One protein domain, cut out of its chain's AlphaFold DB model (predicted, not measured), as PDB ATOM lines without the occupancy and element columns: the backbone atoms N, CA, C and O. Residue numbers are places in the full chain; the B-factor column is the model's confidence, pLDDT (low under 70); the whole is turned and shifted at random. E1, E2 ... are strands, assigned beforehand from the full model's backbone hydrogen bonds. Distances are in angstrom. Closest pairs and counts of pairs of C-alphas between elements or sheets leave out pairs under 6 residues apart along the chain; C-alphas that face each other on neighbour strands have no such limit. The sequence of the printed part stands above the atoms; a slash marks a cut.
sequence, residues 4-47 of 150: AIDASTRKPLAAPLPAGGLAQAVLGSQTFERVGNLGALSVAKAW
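Overview. This is residues 4 to 47 of the 150 residues of an uncharacterized protein of Actinobacteria bacterium (UniProt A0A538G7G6). A long, bent and strongly twisted two-stranded hairpin, E2 and E3, makes the longest axis, with the short strand E1 beside the middle part of E3. A loose loop, residues 7 to 21, arches away from E1 and comes back to the hairpin at the end where E2 starts. The printed part has 44 residues with three named strands, in the order E1, E2, E3 along the chain, and no named helix. They form one mixed sheet in the order E1, E3, E2, and the class is all strand. The whole is only just compact, close to loose, with a radius of gyration of the C-alphas of 10.7 A and spans of 30 by 18 by 18 A.

Along the chain. E1 is residues 4 to 6, from C-alpha 4 at (108.242, 108.108, 189.442), and measures 7.0 A from first to last C-alpha. Residues 7 to 21 hold no named element. E2 is residues 22 to 32, 25.5 A long, with C-alpha 22 at (111.928, 119.639, 193.881); it bends by 72 degrees at residue 29. E3, residues 36 to 47, is the longest strand with 12 residues and 30.3 A. It bends by 59 degrees at residue 44 and ends with C-alpha 47 at (116.368, 120.442, 191.466).

Arrangement. E3 is the inner strand of the sheet, and E1 and E2 are its edge strands. E1 and E3 are parallel neighbours, with 65 degrees between their directions. The C-alphas of Ala 4 and Leu 41 face each other at 4.7 A, and N 43 and O 5 are within hydrogen-bond range at 2.8 A. E2 and E3 are antiparallel neighbours and form a hairpin, with 158 degrees between their directions. Their C-alphas face each other from 32 and 36, 5.1 A apart, to 22 and 47, also 5.1 A apart. Among their N and O pairs within hydrogen-bond range are N 28 and O 40 at 2.9 A and N 47 and O 22 at 2.8 A. E1 and E2 are apart.

Size, cuts and confidence. The outline is elongated. The C-alphas of Arg 34 and Trp 47 are the two farthest apart, at 31.3 A, while the first and last printed C-alphas, those of Ala 4 and Trp 47, are 14.9 A apart. The link from E1 to E2 is long, with 15 residues, and the link from E2 to E3 is tight, with 3. The C-alphas of the sheet lie up to 4.9 A off its best plane. The printed part has no cut. The mean pLDDT of the printed part is 87.1, and no printed residue is under 70.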
ATOM      1  N   ALA A   4     107.618 107.025 190.189       85.81
ATOM      2  CA  ALA A   4     108.242 108.108 189.442       85.81
ATOM      3  C   ALA A   4     108.839 107.570 188.136       85.81
ATOM      4  O   ALA A   4     109.617 106.612 188.145       85.81
ATOM      5  N   ILE A   5     108.480 108.202 187.024       88.06
ATOM      6  CA  ILE A   5     108.938 107.845 185.678       88.06
ATOM      7  C   ILE A   5     109.626 109.041 185.024       88.06
ATOM      8  O   ILE A   5     109.316 110.193 185.335       88.06
ATOM      9  N   ASP A   6     110.521 108.782 184.082       86.38
ATOM     10  CA  ASP A   6     111.078 109.819 183.219       86.38
ATOM     11  C   ASP A   6     110.014 110.282 182.205       86.38
ATOM     12  O   ASP A   6     109.377 109.466 181.532       86.38
ATOM     13  N   ALA A   7     109.800 111.596 182.084       87.62
ATOM     14  CA  ALA A   7     108.772 112.146 181.198       87.62
ATOM     15  C   ALA A   7     109.025 111.906 179.700       87.62
ATOM     16  O   ALA A   7     108.079 111.928 178.914       87.62
ATOM     17  N   SER A   8     110.275 111.677 179.300       85.25
ATOM     18  CA  SER A   8     110.660 111.425 177.911       85.25
ATOM     19  C   SER A   8     110.557 109.950 177.524       85.25
ATOM     20  O   SER A   8     110.065 109.647 176.440       85.25
ATOM     21  N   THR A   9     110.967 109.029 178.401       86.31
ATOM     22  CA  THR A   9     110.994 107.588 178.084       86.31
ATOM     23  C   THR A   9     109.805 106.814 178.646       86.31
ATOM     24  O   THR A   9     109.579 105.675 178.241       86.31
ATOM     25  N   ARG A  10     109.053 107.403 179.589       83.88
ATOM     26  CA  ARG A  10     107.997 106.747 180.386       83.88
ATOM     27  C   ARG A  10     108.463 105.488 181.123       83.88
ATOM     28  O   ARG A  10     107.650 104.661 181.525       83.88
ATOM     29  N   LYS A  11     109.769 105.324 181.316       86.69
ATOM     30  CA  LYS A  11     110.338 104.247 182.126       86.69
ATOM     31  C   LYS A  11     110.544 104.727 183.566       86.69
ATOM     32  O   LYS A  11     110.666 105.935 183.780       86.69
ATOM     33  N   PRO A  12     110.591 103.813 184.552       86.00
ATOM     34  CA  PRO A  12     110.974 104.157 185.919       86.00
ATOM     35  C   PRO A  12     112.299 104.917 185.947       86.00
ATOM     36  O   PRO A  12     113.204 104.579 185.188       86.00
ATOM     37  N   LEU A  13     112.423 105.921 186.817       85.00
ATOM     38  CA  LEU A  13     113.689 106.641 186.978       85.00
ATOM     39  C   LEU A  13     114.824 105.665 187.333       85.00
ATOM     40  O   LEU A  13     114.657 104.815 188.209       85.00
ATOM     41  N   ALA A  14     115.992 105.821 186.700       84.31
ATOM     42  CA  ALA A  14     117.149 104.952 186.953       84.31
ATOM     43  C   ALA A  14     117.760 105.137 188.353       84.31
ATOM     44  O   ALA A  14     118.481 104.270 188.842       84.31
ATOM     45  N   ALA A  15     117.489 106.271 189.000       82.88
ATOM     46  CA  ALA A  15     117.899 106.556 190.368       82.88
ATOM     47  C   ALA A  15     116.832 107.414 191.069       82.88
ATOM     48  O   ALA A  15     116.056 108.104 190.397       82.88
ATOM     49  N   PRO A  16     116.780 107.407 192.412       83.38
ATOM     50  CA  PRO A  16     115.868 108.269 193.146       83.38
ATOM     51  C   PRO A  16     116.185 109.751 192.917       83.38
ATOM     52  O   PRO A  16     117.324 110.151 192.666       83.38
ATOM     53  N   LEU A  17     115.151 110.583 193.044       85.50
ATOM     54  CA  LEU A  17     115.316 112.032 193.086       85.50
ATOM     55  C   LEU A  17     116.133 112.442 194.323       85.50
ATOM     56  O   LEU A  17     116.090 111.748 195.343       85.50
ATOM     57  N   PRO A  18     116.859 113.574 194.264       86.19
ATOM     58  CA  PRO A  18     117.596 114.072 195.420       86.19
ATOM     59  C   PRO A  18     116.650 114.261 196.610       86.19
ATOM     60  O   PRO A  18     115.584 114.864 196.475       86.19
ATOM     61  N   ALA A  19     117.052 113.751 197.776       87.50
ATOM     62  CA  ALA A  19     116.283 113.892 199.006       87.50
ATOM     63  C   ALA A  19     116.034 115.377 199.320       87.50
ATOM     64  O   ALA A  19     116.947 116.199 199.227       87.50
ATOM     65  N   GLY A  20     114.787 115.725 199.648       87.44
ATOM     66  CA  GLY A  20     114.374 117.118 199.859       87.44
ATOM     67  C   GLY A  20     114.362 117.980 198.591       87.44
ATOM     68  O   GLY A  20     114.181 119.189 198.690       87.44
ATOM     69  N   GLY A  21     114.576 117.392 197.411       89.94
ATOM     70  CA  GLY A  21     114.565 118.087 196.131       89.94
ATOM     71  C   GLY A  21     113.172 118.392 195.602       89.94
ATOM     72  O   GLY A  21     112.162 117.854 196.051       89.94
ATOM     73  N   LEU A  22     113.140 119.265 194.598       92.12
ATOM     74  CA  LEU A  22     111.928 119.639 193.881       92.12
ATOM     75  C   LEU A  22     111.923 118.988 192.502       92.12
ATOM     76  O   LEU A  22     112.972 118.823 191.874       92.12
ATOM     77  N   ALA A  23     110.734 118.666 192.005       92.56
ATOM     78  CA  ALA A  23     110.550 118.118 190.673       92.56
ATOM     79  C   ALA A  23     109.474 118.890 189.913       92.56
ATOM     80  O   ALA A  23     108.431 119.238 190.462       92.56
ATOM     81  N   GLN A  24     109.720 119.118 188.625       92.06
ATOM     82  CA  GLN A  24     108.665 119.473 187.691       92.06
ATOM     83  C   GLN A  24     108.128 118.170 187.123       92.06
ATOM     84  O   GLN A  24     108.844 117.465 186.404       92.06
ATOM     85  N   ALA A  25     106.885 117.864 187.464       91.69
ATOM     86  CA  ALA A  25     106.261 116.615 187.090       91.69
ATOM     87  C   ALA A  25     104.757 116.765 186.873       91.69
ATOM     88  O   ALA A  25     104.144 117.726 187.339       91.69
ATOM     89  N   VAL A  26     104.178 115.793 186.175       91.50
ATOM     90  CA  VAL A  26     102.733 115.672 185.963       91.50
ATOM     91  C   VAL A  26     102.263 114.350 186.556       91.50
ATOM     92  O   VAL A  26     102.910 113.321 186.368       91.50
ATOM     93  N   LEU A  27     101.146 114.382 187.282       90.00
ATOM     94  CA  LEU A  27     100.470 113.173 187.740       90.00
ATOM     95  C   LEU A  27      99.634 112.600 186.596       90.00
ATOM     96  O   LEU A  27      98.859 113.316 185.966       90.00
ATOM     97  N   GLY A  28      99.786 111.308 186.345       88.19
ATOM     98  CA  GLY A  28      99.027 110.580 185.340       88.19
ATOM     99  C   GLY A  28      98.839 109.124 185.733       88.19
ATOM    100  O   GLY A  28      99.096 108.728 186.871       88.19
ATOM    101  N   SER A  29      98.392 108.326 184.773       85.94
ATOM    102  CA  SER A  29      98.260 106.879 184.900       85.94
ATOM    103  C   SER A  29      99.189 106.183 183.908       85.94
ATOM    104  O   SER A  29      99.435 106.683 182.807       85.94
ATOM    105  N   GLN A  30      99.739 105.043 184.310       83.62
ATOM    106  CA  GLN A  30     100.563 104.208 183.452       83.62
ATOM    107  C   GLN A  30     100.280 102.735 183.712       83.62
ATOM    108  O   GLN A  30     100.273 102.271 184.852       83.62
ATOM    109  N   THR A  31     100.108 101.994 182.623       84.81
ATOM    110  CA  THR A  31      99.985 100.541 182.655       84.81
ATOM    111  C   THR A  31     101.365  99.898 182.665       84.81
ATOM    112  O   THR A  31     102.209 100.192 181.818       84.81
ATOM    113  N   PHE A  32     101.567  98.990 183.609       79.31
ATOM    114  CA  PHE A  32     102.754  98.159 183.739       79.31
ATOM    115  C   PHE A  32     102.357  96.691 183.565       79.31
ATOM    116  O   PHE A  32     101.394  96.238 184.182       79.31
ATOM    117  N   GLU A  33     103.118  95.934 182.771       79.75
ATOM    118  CA  GLU A  33     102.753  94.569 182.347       79.75
ATOM    119  C   GLU A  33     102.406  93.616 183.501       79.75
ATOM    120  O   GLU A  33     101.507  92.794 183.366       79.75
ATOM    121  N   ARG A  34     103.082  93.730 184.653       78.69
ATOM    122  CA  ARG A  34     102.898  92.817 185.799       78.69
ATOM    123  C   ARG A  34     101.936  93.296 186.880       78.69
ATOM    124  O   ARG A  34     101.497  92.490 187.689       78.69
ATOM    125  N   VAL A  35     101.663  94.595 186.946       78.88
ATOM    126  CA  VAL A  35     100.945  95.220 188.077       78.88
ATOM    127  C   VAL A  35      99.721  96.023 187.634       78.88
ATOM    128  O   VAL A  35      99.009  96.570 188.473       78.88
ATOM    129  N   GLY A  36      99.433  96.055 186.332       83.12
ATOM    130  CA  GLY A  36      98.282  96.761 185.785       83.12
ATOM    131  C   GLY A  36      98.468  98.277 185.811       83.12
ATOM    132  O   GLY A  36      99.579  98.785 185.653       83.12
ATOM    133  N   ASN A  37      97.366  99.011 185.952       87.06
ATOM    134  CA  ASN A  37      97.367 100.469 185.892       87.06
ATOM    135  C   ASN A  37      97.717 101.085 187.254       87.06
ATOM    136  O   ASN A  37      97.031 100.846 188.248       87.06
ATOM    137  N   LEU A  38      98.770 101.896 187.292       86.00
ATOM    138  CA  LEU A  38      99.229 102.600 188.483       86.00
ATOM    139  C   LEU A  38      99.239 104.109 188.245       86.00
ATOM    140  O   LEU A  38      99.438 104.588 187.129       86.00
ATOM    141  N   GLY A  39      99.089 104.870 189.329       87.81
ATOM    142  CA  GLY A  39      99.399 106.295 189.306       87.81
ATOM    143  C   GLY A  39     100.892 106.499 189.040       87.81
ATOM    144  O   GLY A  39     101.735 105.870 189.683       87.81
ATOM    145  N   ALA A  40     101.229 107.380 188.106       88.88
ATOM    146  CA  ALA A  40     102.603 107.686 187.746       88.88
ATOM    147  C   ALA A  40     102.882 109.185 187.879       88.88
ATOM    148  O   ALA A  40     102.106 110.026 187.423       88.88
ATOM    149  N   LEU A  41     104.014 109.514 188.497       90.12
ATOM    150  CA  LEU A  41     104.562 110.861 188.540       90.12
ATOM    151  C   LEU A  41     105.587 110.995 187.410       90.12
ATOM    152  O   LEU A  41     106.701 110.484 187.506       90.12
ATOM    153  N   SER A  42     105.201 111.669 186.334       91.56
ATOM    154  CA  SER A  42     106.034 111.867 185.150       91.56
ATOM    155  C   SER A  42     106.968 113.055 185.338       91.56
ATOM    156  O   SER A  42     106.529 114.201 185.278       91.56
ATOM    157  N   VAL A  43     108.247 112.792 185.606       92.06
ATOM    158  CA  VAL A  43     109.245 113.800 185.980       92.06
ATOM    159  C   VAL A  43     109.997 114.299 184.752       92.06
ATOM    160  O   VAL A  43     110.707 113.547 184.088       92.06
ATOM    161  N   ALA A  44     109.891 115.598 184.477       91.81
ATOM    162  CA  ALA A  44     110.618 116.251 183.391       91.81
ATOM    163  C   ALA A  44     111.940 116.868 183.863       91.81
ATOM    164  O   ALA A  44     112.925 116.908 183.121       91.81
ATOM    165  N   LYS A  45     111.957 117.416 185.084       91.44
ATOM    166  CA  LYS A  45     113.100 118.154 185.632       91.44
ATOM    167  C   LYS A  45     113.189 117.985 187.138       91.44
ATOM    168  O   LYS A  45     112.164 117.853 187.801       91.44
ATOM    169  N   ALA A  46     114.408 118.052 187.663       92.06
ATOM    170  CA  ALA A  46     114.685 117.969 189.089       92.06
ATOM    171  C   ALA A  46     115.634 119.091 189.534       92.06
ATOM    172  O   ALA A  46     116.480 119.556 188.760       92.06
ATOM    173  N   TRP A  47     115.481 119.510 190.787       93.44
ATOM    174  CA  TRP A  47     116.368 120.442 191.466       93.44
ATOM    175  C   TRP A  47     116.747 119.880 192.833       93.44
ATOM    176  O   TRP A  47     115.887 119.423 193.586       93.44
TER     177      TRP A  47